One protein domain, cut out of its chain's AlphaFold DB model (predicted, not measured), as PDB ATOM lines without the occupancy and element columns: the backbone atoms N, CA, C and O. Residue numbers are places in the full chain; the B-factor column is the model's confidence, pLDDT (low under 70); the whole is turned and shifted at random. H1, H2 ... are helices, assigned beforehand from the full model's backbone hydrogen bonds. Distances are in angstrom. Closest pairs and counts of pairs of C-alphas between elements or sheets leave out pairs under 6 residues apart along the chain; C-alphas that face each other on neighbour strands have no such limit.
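This is residues 4 to 113 of the 538 residues of the protein "50S ribosomal protein L29" of Spiroplasma clarkii (UniProt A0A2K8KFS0). Look first for a helical hairpin, H2 and H3, and for the longest helix, H4, which packs its residues 80 to 91 on residues 28 to 36 of H2 and then runs on as a long arm, with residues 105 to 111 sticking out. The short H1 packs on residues 57 to 61 of H3. The printed part has 110 residues with four named helices, H1, H2, H3 and H4 along the chain, and no named strand: its class is all helix. It is only just loose, close to extended, with a radius of gyration of the C-alphas of 19.4 A, and spans 72 by 29 by 18 A, a rod in outline.

Find C-alpha 80 at (24.372, -39.396, -5.217); from there H4, residues 80 to 109, runs 42.5 A to C-alpha 109 at (11.891, -23.102, -42.473). H2 is residues 16 to 38, 32.9 A long, and H3 is residues 45 to 67, 34.3 A long. Find H1, residues 4 to 12, from C-alpha 4 at (47.427, -33.940, -17.056).

Start at H4: it touches H2 at Ala 32 and Val 84, their closest C-alphas, 5.0 A apart, the same way at a tilt of 36 degrees, only just steep. H2 and H3 touch, closest at the C-alphas of Asn 23 and Ile 55, 5.8 A, opposite ways at a shallow tilt of 26 degrees. H1 touches H3, closest at the C-alphas of Leu 11 and Ile 58, 7.1 A, at a steep tilt of 41 degrees. H4 is apart from H1 and H3. Every O i to N i+4 pair is within hydrogen-bond range in H1, H2 and H4, and 18 of 19 in H3.

The C-alphas farthest apart, those of Gly 69 and Asp 113, are 72.2 A apart. The printed part has no cut. The link from H3 to H4, residues 68 to 79, is long. Look for pLDDT under 70 at residues 112 to 113.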
ATOM      1  N   ARG A   4      47.407 -32.601 -17.690       88.69
ATOM      2  CA  ARG A   4      47.427 -33.940 -17.056       88.69
ATOM      3  C   ARG A   4      48.464 -34.082 -15.932       88.69
ATOM      4  O   ARG A   4      48.245 -34.848 -15.002       88.69
ATOM      5  N   VAL A   5      49.598 -33.396 -16.052       92.12
ATOM      6  CA  VAL A   5      50.656 -33.331 -15.033       92.12
ATOM      7  C   VAL A   5      50.200 -32.415 -13.902       92.12
ATOM      8  O   VAL A   5      50.293 -32.798 -12.741       92.12
ATOM      9  N   ASP A   6      49.610 -31.267 -14.244       93.19
ATOM     10  CA  ASP A   6      49.071 -30.313 -13.271       93.19
ATOM     11  C   ASP A   6      48.002 -30.962 -12.375       93.19
ATOM     12  O   ASP A   6      48.076 -30.861 -11.150       93.19
ATOM     13  N   THR A   7      47.060 -31.724 -12.953       92.38
ATOM     14  CA  THR A   7      46.073 -32.475 -12.158       92.38
ATOM     15  C   THR A   7      46.701 -33.582 -11.311       92.38
ATOM     16  O   THR A   7      46.245 -33.808 -10.194       92.38
ATOM     17  N   LEU A   8      47.759 -34.258 -11.776       93.06
ATOM     18  CA  LEU A   8      48.443 -35.281 -10.975       93.06
ATOM     19  C   LEU A   8      49.172 -34.675  -9.765       93.06
ATOM     20  O   LEU A   8      49.106 -35.240  -8.675       93.06
ATOM     21  N   ILE A   9      49.810 -33.512  -9.932       94.38
ATOM     22  CA  ILE A   9      50.440 -32.758  -8.836       94.38
ATOM     23  C   ILE A   9      49.373 -32.326  -7.817       94.38
ATOM     24  O   ILE A   9      49.516 -32.609  -6.628       94.38
ATOM     25  N   GLN A  10      48.263 -31.740  -8.282       94.00
ATOM     26  CA  GLN A  10      47.135 -31.314  -7.435       94.00
ATOM     27  C   GLN A  10      46.418 -32.460  -6.704       94.00
ATOM     28  O   GLN A  10      45.734 -32.215  -5.711       94.00
ATOM     29  N   LEU A  11      46.507 -33.697  -7.200       94.94
ATOM     30  CA  LEU A  11      45.997 -34.874  -6.496       94.94
ATOM     31  C   LEU A  11      47.027 -35.427  -5.499       94.94
ATOM     32  O   LEU A  11      46.647 -35.836  -4.407       94.94
ATOM     33  N   ARG A  12      48.326 -35.389  -5.820       95.06
ATOM     34  CA  ARG A  12      49.401 -35.808  -4.902       95.06
ATOM     35  C   ARG A  12      49.546 -34.906  -3.676       95.06
ATOM     36  O   ARG A  12      49.944 -35.395  -2.626       95.06
ATOM     37  N   SER A  13      49.184 -33.629  -3.782       95.00
ATOM     38  CA  SER A  13      49.188 -32.684  -2.658       95.00
ATOM     39  C   SER A  13      47.992 -32.817  -1.700       95.00
ATOM     40  O   SER A  13      47.928 -32.061  -0.735       95.00
ATOM     41  N   LYS A  14      47.030 -33.714  -1.964       94.81
ATOM     42  CA  LYS A  14      45.807 -33.878  -1.159       94.81
ATOM     43  C   LYS A  14      45.933 -34.972  -0.101       94.81
ATOM     44  O   LYS A  14      46.620 -35.980  -0.283       94.81
ATOM     45  N   ASN A  15      45.218 -34.785   1.003       94.75
ATOM     46  CA  ASN A  15      45.106 -35.760   2.082       94.75
ATOM     47  C   ASN A  15      44.226 -36.960   1.661       94.75
ATOM     48  O   ASN A  15      43.390 -36.844   0.764       94.75
ATOM     49  N   VAL A  16      44.356 -38.107   2.339       94.25
ATOM     50  CA  VAL A  16      43.546 -39.321   2.101       94.25
ATOM     51  C   VAL A  16      42.054 -39.009   2.126       94.25
ATOM     52  O   VAL A  16      41.314 -39.437   1.250       94.25
ATOM     53  N   GLU A  17      41.608 -38.236   3.116       92.88
ATOM     54  CA  GLU A  17      40.192 -37.893   3.280       92.88
ATOM     55  C   GLU A  17      39.655 -37.039   2.132       92.88
ATOM     56  O   GLU A  17      38.512 -37.210   1.719       92.88
ATOM     57  N   GLU A  18      40.479 -36.133   1.610       93.31
ATOM     58  CA  GLU A  18      40.139 -35.284   0.467       93.31
ATOM     59  C   GLU A  18      40.106 -36.111  -0.818       93.31
ATOM     60  O   GLU A  18      39.195 -35.954  -1.622       93.31
ATOM     61  N   LEU A  19      41.056 -37.038  -0.988       94.44
ATOM     62  CA  LEU A  19      41.075 -37.981  -2.105       94.44
ATOM     63  C   LEU A  19      39.880 -38.943  -2.070       94.44
ATOM     64  O   LEU A  19      39.321 -39.223  -3.125       94.44
ATOM     65  N   LEU A  20      39.447 -39.409  -0.894       94.06
ATOM     66  CA  LEU A  20      38.252 -40.246  -0.740       94.06
ATOM     67  C   LEU A  20      36.966 -39.469  -1.062       94.06
ATOM     68  O   LEU A  20      36.186 -39.929  -1.895       94.06
ATOM     69  N   LYS A  21      36.781 -38.274  -0.476       94.12
ATOM     70  CA  LYS A  21      35.651 -37.373  -0.782       94.12
ATOM     71  C   LYS A  21      35.564 -37.088  -2.281       94.12
ATOM     72  O   LYS A  21      34.542 -37.356  -2.903       94.12
ATOM     73  N   LEU A  22      36.679 -36.679  -2.882       94.50
ATOM     74  CA  LEU A  22      36.765 -36.319  -4.295       94.50
ATOM     75  C   LEU A  22      36.637 -37.538  -5.235       94.50
ATOM     76  O   LEU A  22      36.155 -37.396  -6.358       94.50
ATOM     77  N   ASN A  23      36.990 -38.756  -4.794       95.06
ATOM     78  CA  ASN A  23      36.688 -39.978  -5.551       95.06
ATOM     79  C   ASN A  23      35.179 -40.237  -5.613       95.06
ATOM     80  O   ASN A  23      34.656 -40.530  -6.687       95.06
ATOM     81  N   GLU A  24      34.488 -40.114  -4.481       94.19
ATOM     82  CA  GLU A  24      33.042 -40.321  -4.382       94.19
ATOM     83  C   GLU A  24      32.239 -39.191  -5.057       94.19
ATOM     84  O   GLU A  24      31.280 -39.473  -5.773       94.19
ATOM     85  N   GLU A  25      32.687 -37.933  -4.973       94.19
ATOM     86  CA  GLU A  25      32.158 -36.811  -5.770       94.19
ATOM     87  C   GLU A  25      32.255 -37.091  -7.280       94.19
ATOM     88  O   GLU A  25      31.272 -36.948  -8.008       94.19
ATOM     89  N   TYR A  26      33.415 -37.547  -7.768       95.75
ATOM     90  CA  TYR A  26      33.599 -37.860  -9.190       95.75
ATOM     91  C   TYR A  26      32.822 -39.112  -9.624       95.75
ATOM     92  O   TYR A  26      32.380 -39.180 -10.773       95.75
ATOM     93  N   ARG A  27      32.597 -40.088  -8.733       95.31
ATOM     94  CA  ARG A  27      31.677 -41.212  -8.991       95.31
ATOM     95  C   ARG A  27      30.229 -40.745  -9.084       95.31
ATOM     96  O   ARG A  27      29.523 -41.204  -9.983       95.31
ATOM     97  N   ALA A  28      29.801 -39.828  -8.220       95.44
ATOM     98  CA  ALA A  28      28.469 -39.239  -8.264       95.44
ATOM     99  C   ALA A  28      28.261 -38.412  -9.548       95.44
ATOM    100  O   ALA A  28      27.263 -38.617 -10.237       95.44
ATOM    101  N   GLU A  29      29.232 -37.582  -9.954       94.19
ATOM    102  CA  GLU A  29      29.196 -36.871 -11.245       94.19
ATOM    103  C   GLU A  29      29.169 -37.854 -12.433       94.19
ATOM    104  O   GLU A  29      28.395 -37.686 -13.375       94.19
ATOM    105  N   LEU A  30      29.957 -38.936 -12.384       95.81
ATOM    106  CA  LEU A  30      29.972 -39.961 -13.432       95.81
ATOM    107  C   LEU A  30      28.654 -40.751 -13.504       95.81
ATOM    108  O   LEU A  30      28.237 -41.134 -14.599       95.81
ATOM    109  N   PHE A  31      27.991 -41.006 -12.374       95.25
ATOM    110  CA  PHE A  31      26.659 -41.616 -12.330       95.25
ATOM    111  C   PHE A  31      25.602 -40.673 -12.917       95.25
ATOM    112  O   PHE A  31      24.839 -41.068 -13.797       95.25
ATOM    113  N   ALA A  32      25.632 -39.406 -12.510       94.69
ATOM    114  CA  ALA A  32      24.750 -38.352 -12.993       94.69
ATOM    115  C   ALA A  32      24.863 -38.137 -14.518       94.69
ATOM    116  O   ALA A  32      23.854 -38.083 -15.222       94.69
ATOM    117  N   LEU A  33      26.083 -38.114 -15.066       94.81
ATOM    118  CA  LEU A  33      26.304 -38.020 -16.514       94.81
ATOM    119  C   LEU A  33      25.879 -39.293 -17.263       94.81
ATOM    120  O   LEU A  33      25.315 -39.188 -18.349       94.81
ATOM    121  N   LYS A  34      26.083 -40.494 -16.696       94.12
ATOM    122  CA  LYS A  34      25.536 -41.744 -17.268       94.12
ATOM    123  C   LYS A  34      24.008 -41.717 -17.330       94.12
ATOM    124  O   LYS A  34      23.445 -42.134 -18.338       94.12
ATOM    125  N   PHE A  35      23.345 -41.200 -16.296       93.31
ATOM    126  CA  PHE A  35      21.896 -41.009 -16.294       93.31
ATOM    127  C   PHE A  35      21.459 -40.036 -17.403       93.31
ATOM    128  O   PHE A  35      20.561 -40.363 -18.174       93.31
ATOM    129  N   GLN A  36      22.161 -38.910 -17.592       93.44
ATOM    130  CA  GLN A  36      21.909 -38.010 -18.730       93.44
ATOM    131  C   GLN A  36      22.103 -38.677 -20.100       93.44
ATOM    132  O   GLN A  36      21.342 -38.363 -21.012       93.44
ATOM    133  N   VAL A  37      23.072 -39.593 -20.259       94.69
ATOM    134  CA  VAL A  37      23.240 -40.374 -21.503       94.69
ATOM    135  C   VAL A  37      22.005 -41.235 -21.770       94.69
ATOM    136  O   VAL A  37      21.472 -41.196 -22.874       94.69
ATOM    137  N   VAL A  38      21.512 -41.965 -20.763       93.62
ATOM    138  CA  VAL A  38      20.302 -42.806 -20.885       93.62
ATOM    139  C   VAL A  38      19.051 -41.964 -21.174       93.62
ATOM    140  O   VAL A  38      18.179 -42.392 -21.920       93.62
ATOM    141  N   VAL A  39      18.983 -40.739 -20.644       91.12
ATOM    142  CA  VAL A  39      17.896 -39.767 -20.884       91.12
ATOM    143  C   VAL A  39      18.123 -38.936 -22.172       91.12
ATOM    144  O   VAL A  39      17.383 -37.991 -22.447       91.12
ATOM    145  N   GLY A  40      19.153 -39.237 -22.977       91.31
ATOM    146  CA  GLY A  40      19.454 -38.542 -24.241       91.31
ATOM    147  C   GLY A  40      19.756 -37.039 -24.099       91.31
ATOM    148  O   GLY A  40      19.642 -36.285 -25.060       91.31
ATOM    149  N   SER A  41      20.102 -36.588 -22.890       92.44
ATOM    150  CA  SER A  41      20.140 -35.173 -22.483       92.44
ATOM    151  C   SER A  41      21.520 -34.752 -21.956       92.44
ATOM    152  O   SER A  41      21.619 -33.953 -21.024       92.44
ATOM    153  N   VAL A  42      22.594 -35.328 -22.506       92.75
ATOM    154  CA  VAL A  42      23.985 -35.078 -22.092       92.75
ATOM    155  C   VAL A  42      24.642 -33.991 -22.952       92.75
ATOM    156  O   VAL A  42      24.819 -34.157 -24.153       92.75
ATOM    157  N   GLU A  43      25.064 -32.885 -22.333       86.69
ATOM    158  CA  GLU A  43      25.811 -31.809 -23.020       86.69
ATOM    159  C   GLU A  43      27.331 -32.054 -23.076       86.69
ATOM    160  O   GLU A  43      28.023 -31.459 -23.897       86.69
ATOM    161  N   LYS A  44      27.885 -32.885 -22.180       89.94
ATOM    162  CA  LYS A  44      29.341 -32.996 -21.946       89.94
ATOM    163  C   LYS A  44      29.822 -34.448 -21.987       89.94
ATOM    164  O   LYS A  44      30.219 -35.018 -20.971       89.94
ATOM    165  N   THR A  45      29.803 -35.049 -23.172       92.75
ATOM    166  CA  THR A  45      30.237 -36.439 -23.415       92.75
ATOM    167  C   THR A  45      31.695 -36.691 -23.004       92.75
ATOM    168  O   THR A  45      31.975 -37.660 -22.297       92.75
ATOM    169  N   ASP A  46      32.623 -35.787 -23.336       94.31
ATOM    170  CA  ASP A  46      34.051 -35.911 -22.991       94.31
ATOM    171  C   ASP A  46      34.319 -35.965 -21.481       94.31
ATOM    172  O   ASP A  46      35.253 -36.635 -21.025       94.31
ATOM    173  N   ARG A  47      33.473 -35.306 -20.677       94.25
ATOM    174  CA  ARG A  47      33.588 -35.288 -19.211       94.25
ATOM    175  C   ARG A  47      33.471 -36.696 -18.625       94.25
ATOM    176  O   ARG A  47      34.174 -37.015 -17.671       94.25
ATOM    177  N   ILE A  48      32.689 -37.578 -19.254       95.62
ATOM    178  CA  ILE A  48      32.578 -39.000 -18.888       95.62
ATOM    179  C   ILE A  48      33.929 -39.711 -19.056       95.62
ATOM    180  O   ILE A  48      34.305 -40.539 -18.224       95.62
ATOM    181  N   GLN A  49      34.691 -39.388 -20.108       96.25
ATOM    182  CA  GLN A  49      36.033 -39.939 -20.296       96.25
ATOM    183  C   GLN A  49      37.063 -39.330 -19.343       96.25
ATOM    184  O   GLN A  49      37.951 -40.059 -18.895       96.25
ATOM    185  N   SER A  50      36.982 -38.027 -19.043       94.69
ATOM    186  CA  SER A  50      37.905 -37.399 -18.090       94.69
ATOM    187  C   SER A  50      37.693 -37.981 -16.692       94.69
ATOM    188  O   SER A  50      38.637 -38.526 -16.134       94.69
ATOM    189  N   LEU A  51      36.448 -38.017 -16.199       96.31
ATOM    190  CA  LEU A  51      36.092 -38.563 -14.887       96.31
ATOM    191  C   LEU A  51      36.552 -40.009 -14.702       96.31
ATOM    192  O   LEU A  51      37.151 -40.319 -13.680       96.31
ATOM    193  N   LYS A  52      36.361 -40.888 -15.697       97.00
ATOM    194  CA  LYS A  52      36.905 -42.260 -15.653       97.00
ATOM    195  C   LYS A  52      38.426 -42.272 -15.430       97.00
ATOM    196  O   LYS A  52      38.922 -43.062 -14.634       97.00
ATOM    197  N   LYS A  53      39.162 -41.390 -16.117       96.56
ATOM    198  CA  LYS A  53      40.629 -41.263 -16.014       96.56
ATOM    199  C   LYS A  53      41.055 -40.596 -14.695       96.56
ATOM    200  O   LYS A  53      42.097 -40.951 -14.154       96.56
ATOM    201  N   ASP A  54      40.257 -39.675 -14.161       96.38
ATOM    202  CA  ASP A  54      40.509 -38.979 -12.894       96.38
ATOM    203  C   ASP A  54      40.234 -39.884 -11.680       96.38
ATOM    204  O   ASP A  54      41.092 -40.008 -10.808       96.38
ATOM    205  N   ILE A  55      39.109 -40.611 -11.667       96.44
ATOM    206  CA  ILE A  55      38.782 -41.636 -10.656       96.44
ATOM    207  C   ILE A  55      39.886 -42.695 -10.586       96.44
ATOM    208  O   ILE A  55      40.325 -43.027  -9.484       96.44
ATOM    209  N   ALA A  56      40.375 -43.169 -11.738       97.62
ATOM    210  CA  ALA A  56      41.469 -44.136 -11.803       97.62
ATOM    211  C   ALA A  56      42.765 -43.588 -11.179       97.62
ATOM    212  O   ALA A  56      43.346 -44.249 -10.325       97.62
ATOM    213  N   ARG A  57      43.180 -42.353 -11.517       96.56
ATOM    214  CA  ARG A  57      44.351 -41.691 -10.896       96.56
ATOM    215  C   ARG A  57      44.223 -41.615  -9.377       96.56
ATOM    216  O   ARG A  57      45.177 -41.912  -8.667       96.56
ATOM    217  N   ILE A  58      43.048 -41.234  -8.878       96.50
ATOM    218  CA  ILE A  58      42.783 -41.133  -7.439       96.50
ATOM    219  C   ILE A  58      42.852 -42.515  -6.774       96.50
ATOM    220  O   ILE A  58      43.464 -42.645  -5.720       96.50
ATOM    221  N   GLN A  59      42.297 -43.560  -7.398       95.62
ATOM    222  CA  GLN A  59      42.403 -44.941  -6.912       95.62
ATOM    223  C   GLN A  59      43.856 -45.440  -6.895       95.62
ATOM    224  O   GLN A  59      44.253 -46.106  -5.940       95.62
ATOM    225  N   THR A  60      44.680 -45.076  -7.885       96.50
ATOM    226  CA  THR A  60      46.124 -45.356  -7.871       96.50
ATOM    227  C   THR A  60      46.814 -44.644  -6.707       96.50
ATOM    228  O   THR A  60      47.499 -45.300  -5.931       96.50
ATOM    229  N   LEU A  61      46.576 -43.342  -6.507       95.94
ATOM    230  CA  LEU A  61      47.183 -42.572  -5.412       95.94
ATOM    231  C   LEU A  61      46.733 -43.043  -4.019       95.94
ATOM    232  O   LEU A  61      47.545 -43.096  -3.100       95.94
ATOM    233  N   LEU A  62      45.467 -43.439  -3.854       95.50
ATOM    234  CA  LEU A  62      44.975 -44.075  -2.628       95.50
ATOM    235  C   LEU A  62      45.641 -45.442  -2.395       95.50
ATOM    236  O   LEU A  62      45.918 -45.799  -1.253       95.50
ATOM    237  N   SER A  63      45.960 -46.178  -3.464       95.56
ATOM    238  CA  SER A  63      46.688 -47.453  -3.387       95.56
ATOM    239  C   SER A  63      48.178 -47.255  -3.060       95.56
ATOM    240  O   SER A  63      48.729 -48.015  -2.268       95.56
ATOM    241  N   GLU A  64      48.826 -46.223  -3.617       95.31
ATOM    242  CA  GLU A  64      50.181 -45.773  -3.244       95.31
ATOM    243  C   GLU A  64      50.228 -45.411  -1.747       95.31
ATOM    244  O   GLU A  64      51.057 -45.934  -1.002       95.31
ATOM    245  N   LYS A  65      49.276 -44.593  -1.281       93.94
ATOM    246  CA  LYS A  65      49.147 -44.163   0.121       93.94
ATOM    247  C   LYS A  65      48.828 -45.310   1.086       93.94
ATOM    248  O   LYS A  65      49.436 -45.398   2.149       93.94
ATOM    249  N   SER A  66      47.954 -46.240   0.699       93.44
ATOM    250  CA  SER A  66      47.664 -47.446   1.487       93.44
ATOM    251  C   SER A  66      48.898 -48.341   1.651       93.44
ATOM    252  O   SER A  66      49.157 -48.827   2.751       93.44
ATOM    253  N   ARG A  67      49.720 -48.494   0.601       94.75
ATOM    254  CA  ARG A  67      51.010 -49.208   0.675       94.75
ATOM    255  C   ARG A  67      52.046 -48.490   1.547       94.75
ATOM    256  O   ARG A  67      52.892 -49.156   2.132       94.75
ATOM    257  N   ALA A  68      51.953 -47.166   1.678       94.50
ATOM    258  CA  ALA A  68      52.736 -46.375   2.630       94.50
ATOM    259  C   ALA A  68      52.201 -46.437   4.082       94.50
ATOM    260  O   ALA A  68      52.755 -45.784   4.964       94.50
ATOM    261  N   GLY A  69      51.141 -47.212   4.349       90.56
ATOM    262  CA  GLY A  69      50.552 -47.386   5.681       90.56
ATOM    263  C   GLY A  69      49.481 -46.354   6.057       90.56
ATOM    264  O   GLY A  69      48.998 -46.365   7.190       90.56
ATOM    265  N   GLU A  70      49.074 -45.470   5.138       90.38
ATOM    266  CA  GLU A  70      47.994 -44.515   5.404       90.38
ATOM    267  C   GLU A  70      46.618 -45.213   5.426       90.38
ATOM    268  O   GLU A  70      46.279 -46.020   4.557       90.38
ATOM    269  N   GLN A  71      45.789 -44.882   6.421       85.50
ATOM    270  CA  GLN A  71      44.493 -45.532   6.649       85.50
ATOM    271  C   GLN A  71      43.412 -45.061   5.660       85.50
ATOM    272  O   GLN A  71      42.759 -44.037   5.873       85.50
ATOM    273  N   ILE A  72      43.196 -45.848   4.601       85.94
ATOM    274  CA  ILE A  72      42.174 -45.606   3.563       85.94
ATOM    275  C   ILE A  72      40.754 -46.066   3.938       85.94
ATOM    276  O   ILE A  72      39.804 -45.709   3.247       85.94
ATOM    277  N   ASN A  73      40.579 -46.819   5.029       83.62
ATOM    278  CA  ASN A  73      39.306 -47.447   5.425       83.62
ATOM    279  C   ASN A  73      38.300 -46.466   6.072       83.62
ATOM    280  O   ASN A  73      37.658 -46.779   7.072       83.62
ATOM    281  N   LYS A  74      38.163 -45.255   5.518       84.38
ATOM    282  CA  LYS A  74      37.206 -44.236   5.969       84.38
ATOM    283  C   LYS A  74      35.988 -44.237   5.048       84.38
ATOM    284  O   LYS A  74      36.089 -43.864   3.881       84.38
ATOM    285  N   VAL A  75      34.836 -44.647   5.576       81.25
ATOM    286  CA  VAL A  75      33.575 -44.697   4.820       81.25
ATOM    287  C   VAL A  75      33.054 -43.279   4.580       81.25
ATOM    288  O   VAL A  75      32.444 -42.670   5.457       81.25
ATOM    289  N   VAL A  76      33.275 -42.759   3.374       85.06
ATOM    290  CA  VAL A  76      32.647 -41.522   2.897       85.06
ATOM    291  C   VAL A  76      31.394 -41.895   2.102       85.06
ATOM    292  O   VAL A  76      31.492 -42.521   1.050       85.06
ATOM    293  N   LYS A  77      30.207 -41.525   2.601       83.00
ATOM    294  CA  LYS A  77      28.944 -41.633   1.851       83.00
ATOM    295  C   LYS A  77      28.885 -40.462   0.850       83.00
ATOM    296  O   LYS A  77      28.989 -39.315   1.276       83.00
ATOM    297  N   ALA A  78      28.726 -40.721  -0.451       81.94
ATOM    298  CA  ALA A  78      28.498 -39.661  -1.444       81.94
ATOM    299  C   ALA A  78      27.015 -39.282  -1.541       81.94
ATOM    300  O   ALA A  78      26.139 -40.151  -1.522       81.94
ATOM    301  N   ASN A  79      26.734 -38.000  -1.781       87.56
ATOM    302  CA  ASN A  79      25.377 -37.506  -2.017       87.56
ATOM    303  C   ASN A  79      24.964 -37.723  -3.484       87.56
ATOM    304  O   ASN A  79      24.785 -36.784  -4.260       87.56
ATOM    305  N   TYR A  80      24.810 -38.995  -3.873       89.38
ATOM    306  CA  TYR A  80      24.372 -39.396  -5.217       89.38
ATOM    307  C   TYR A  80      23.021 -38.766  -5.614       89.38
ATOM    308  O   TYR A  80      22.834 -38.442  -6.783       89.38
ATOM    309  N   ALA A  81      22.117 -38.533  -4.651       91.44
ATOM    310  CA  ALA A  81      20.837 -37.855  -4.875       91.44
ATOM    311  C   ALA A  81      21.020 -36.429  -5.426       91.44
ATOM    312  O   ALA A  81      20.537 -36.134  -6.516       91.44
ATOM    313  N   GLU A  82      21.816 -35.586  -4.755       91.81
ATOM    314  CA  GLU A  82      22.125 -34.230  -5.231       91.81
ATOM    315  C   GLU A  82      22.735 -34.226  -6.640       91.81
ATOM    316  O   GLU A  82      22.478 -33.323  -7.436       91.81
ATOM    317  N   ALA A  83      23.587 -35.208  -6.952       91.50
ATOM    318  CA  ALA A  83      24.206 -35.310  -8.269       91.50
ATOM    319  C   ALA A  83      23.167 -35.630  -9.357       91.50
ATOM    320  O   ALA A  83      23.214 -35.036 -10.435       91.50
ATOM    321  N   VAL A  84      22.199 -36.509  -9.066       90.25
ATOM    322  CA  VAL A  84      21.065 -36.804  -9.958       90.25
ATOM    323  C   VAL A  84      20.143 -35.593 -10.105       90.25
ATOM    324  O   VAL A  84      19.793 -35.257 -11.230       90.25
ATOM    325  N   GLU A  85      19.813 -34.879  -9.027       92.94
ATOM    326  CA  GLU A  85      18.990 -33.659  -9.082       92.94
ATOM    327  C   GLU A  85      19.635 -32.570  -9.953       92.94
ATOM    328  O   GLU A  85      19.000 -32.027 -10.862       92.94
ATOM    329  N   LYS A  86      20.933 -32.303  -9.749       91.81
ATOM    330  CA  LYS A  86      21.718 -31.361 -10.566       91.81
ATOM    331  C   LYS A  86      21.763 -31.806 -12.035       91.81
ATOM    332  O   LYS A  86      21.627 -30.973 -12.934       91.81
ATOM    333  N   ALA A  87      21.882 -33.109 -12.297       91.06
ATOM    334  CA  ALA A  87      21.816 -33.661 -13.649       91.06
ATOM    335  C   ALA A  87      20.416 -33.614 -14.276       91.06
ATOM    336  O   ALA A  87      20.317 -33.433 -15.490       91.06
ATOM    337  N   GLU A  88      19.346 -33.733 -13.492       92.25
ATOM    338  CA  GLU A  88      17.974 -33.560 -13.956       92.25
ATOM    339  C   GLU A  88      17.685 -32.114 -14.343       92.25
ATOM    340  O   GLU A  88      17.085 -31.887 -15.392       92.25
ATOM    341  N   VAL A  89      18.107 -31.138 -13.530       94.19
ATOM    342  CA  VAL A  89      17.957 -29.706 -13.838       94.19
ATOM    343  C   VAL A  89      18.703 -29.374 -15.128       94.19
ATOM    344  O   VAL A  89      18.081 -28.915 -16.087       94.19
ATOM    345  N   ALA A  90      19.989 -29.729 -15.217       91.19
ATOM    346  CA  ALA A  90      20.761 -29.561 -16.445       91.19
ATOM    347  C   ALA A  90      20.108 -30.292 -17.636       91.19
ATOM    348  O   ALA A  90      19.921 -29.702 -18.693       91.19
ATOM    349  N   GLY A  91      19.660 -31.541 -17.468       90.69
ATOM    350  CA  GLY A  91      18.986 -32.316 -18.515       90.69
ATOM    351  C   GLY A  91      17.618 -31.758 -18.935       90.69
ATOM    352  O   GLY A  91      17.165 -32.003 -20.054       90.69
ATOM    353  N   LYS A  92      16.929 -31.002 -18.070       92.31
ATOM    354  CA  LYS A  92      15.724 -30.226 -18.416       92.31
ATOM    355  C   LYS A  92      16.105 -28.987 -19.238       92.31
ATOM    356  O   LYS A  92      15.428 -28.698 -20.222       92.31
ATOM    357  N   GLU A  93      17.220 -28.324 -18.924       93.62
ATOM    358  CA  GLU A  93      17.764 -27.236 -19.747       93.62
ATOM    359  C   GLU A  93      18.240 -27.704 -21.128       93.62
ATOM    360  O   GLU A  93      17.901 -27.049 -22.109       93.62
ATOM    361  N   VAL A  94      18.957 -28.835 -21.240       92.25
ATOM    362  CA  VAL A  94      19.383 -29.395 -22.543       92.25
ATOM    363  C   VAL A  94      18.167 -29.606 -23.443       92.25
ATOM    364  O   VAL A  94      18.128 -29.110 -24.567       92.25
ATOM    365  N   ARG A  95      17.116 -30.250 -22.919       90.38
ATOM    366  CA  ARG A  95      15.865 -30.474 -23.660       90.38
ATOM    367  C   ARG A  95      15.112 -29.180 -23.969       90.38
ATOM    368  O   ARG A  95      14.479 -29.099 -25.018       90.38
ATOM    369  N   LYS A  96      15.192 -28.148 -23.119       94.56
ATOM    370  CA  LYS A  96      14.637 -26.816 -23.422       94.56
ATOM    371  C   LYS A  96      15.405 -26.130 -24.557       94.56
ATOM    372  O   LYS A  96      14.766 -25.589 -25.451       94.56
ATOM    373  N   LYS A  97      16.743 -26.197 -24.561       93.88
ATOM    374  CA  LYS A  97      17.606 -25.684 -25.644       93.88
ATOM    375  C   LYS A  97      17.326 -26.413 -26.962       93.88
ATOM    376  O   LYS A  97      17.103 -25.758 -27.971       93.88
ATOM    377  N   GLN A  98      17.261 -27.747 -26.938       91.50
ATOM    378  CA  GLN A  98      16.911 -28.577 -28.099       91.50
ATOM    379  C   GLN A  98      15.526 -28.218 -28.655       91.50
ATOM    380  O   GLN A  98      15.400 -27.977 -29.849       91.50
ATOM    381  N   ARG A  99      14.500 -28.110 -27.797       93.69
ATOM    382  CA  ARG A  99      13.149 -27.689 -28.211       93.69
ATOM    383  C   ARG A  99      13.139 -26.292 -28.822       93.69
ATOM    384  O   ARG A  99      12.637 -26.154 -29.924       93.69
ATOM    385  N   ALA A 100      13.747 -25.303 -28.168       95.25
ATOM    386  CA  ALA A 100      13.821 -23.937 -28.689       95.25
ATOM    387  C   ALA A 100      14.630 -23.841 -29.999       95.25
ATOM    388  O   ALA A 100      14.347 -22.991 -30.835       95.25
ATOM    389  N   MET A 101      15.622 -24.714 -30.203       92.88
ATOM    390  CA  MET A 101      16.366 -24.812 -31.464       92.88
ATOM    391  C   MET A 101      15.526 -25.448 -32.581       92.88
ATOM    392  O   MET A 101      15.596 -24.979 -33.712       92.88
ATOM    393  N   ILE A 102      14.719 -26.469 -32.274       92.00
ATOM    394  CA  ILE A 102      13.771 -27.082 -33.220       92.00
ATOM    395  C   ILE A 102      12.652 -26.095 -33.572       92.00
ATOM    396  O   ILE A 102      12.401 -25.870 -34.746       92.00
ATOM    397  N   GLU A 103      12.043 -25.454 -32.575       91.94
ATOM    398  CA  GLU A 103      11.015 -24.415 -32.723       91.94
ATOM    399  C   GLU A 103      11.532 -23.235 -33.557       91.94
ATOM    400  O   GLU A 103      10.876 -22.802 -34.503       91.94
ATOM    401  N   LYS A 104      12.760 -22.774 -33.285       94.94
ATOM    402  CA  LYS A 104      13.427 -21.763 -34.107       94.94
ATOM    403  C   LYS A 104      13.650 -22.257 -35.545       94.94
ATOM    404  O   LYS A 104      13.359 -21.517 -36.476       94.94
ATOM    405  N   MET A 105      14.157 -23.476 -35.736       92.38
ATOM    406  CA  MET A 105      14.405 -24.042 -37.068       92.38
ATOM    407  C   MET A 105      13.102 -24.215 -37.862       92.38
ATOM    408  O   MET A 105      13.080 -23.945 -39.057       92.38
ATOM    409  N   GLN A 106      12.007 -24.588 -37.197       90.31
ATOM    410  CA  GLN A 106      10.666 -24.638 -37.778       90.31
ATOM    411  C   GLN A 106      10.186 -23.233 -38.170       90.31
ATOM    412  O   GLN A 106       9.760 -23.040 -39.303       90.31
ATOM    413  N   ALA A 107      10.337 -22.232 -37.299       90.38
ATOM    414  CA  ALA A 107       9.997 -20.843 -37.616       90.38
ATOM    415  C   ALA A 107      10.882 -20.226 -38.724       90.38
ATOM    416  O   ALA A 107      10.426 -19.334 -39.434       90.38
ATOM    417  N   GLU A 108      12.122 -20.695 -38.909       91.25
ATOM    418  CA  GLU A 108      13.005 -20.294 -40.018       91.25
ATOM    419  C   GLU A 108      12.694 -21.037 -41.335       91.25
ATOM    420  O   GLU A 108      12.852 -20.452 -42.403       91.25
ATOM    421  N   GLN A 109      12.232 -22.294 -41.286       89.00
ATOM    422  CA  GLN A 109      11.891 -23.102 -42.473       89.00
ATOM    423  C   GLN A 109      10.469 -22.865 -42.997       89.00
ATOM    424  O   GLN A 109      10.249 -22.883 -44.205       89.00
ATOM    425  N   PHE A 110       9.508 -22.663 -42.095       83.00
ATOM    426  CA  PHE A 110       8.079 -22.558 -42.405       83.00
ATOM    427  C   PHE A 110       7.513 -21.148 -42.152       83.00
ATOM    428  O   PHE A 110       6.466 -20.797 -42.690       83.00
ATOM    429  N   GLY A 111       8.240 -20.305 -41.410       76.88
ATOM    430  CA  GLY A 111       7.802 -18.969 -41.007       76.88
ATOM    431  C   GLY A 111       7.082 -18.963 -39.656       76.88
ATOM    432  O   GLY A 111       6.566 -19.975 -39.188       76.88
ATOM    433  N   ALA A 112       7.012 -17.792 -39.018       60.41
ATOM    434  CA  ALA A 112       6.241 -17.620 -37.781       60.41
ATOM    435  C   ALA A 112       4.717 -17.759 -38.000       60.41
ATOM    436  O   ALA A 112       3.989 -18.062 -37.058       60.41
ATOM    437  N   ASP A 113       4.255 -17.569 -39.240       56.38
ATOM    438  CA  ASP A 113       2.839 -17.575 -39.620       56.38
ATOM    439  C   ASP A 113       2.319 -18.950 -40.088       56.38
ATOM    440  O   ASP A 113       1.162 -19.053 -40.495       56.38
TER     441      ASP A 113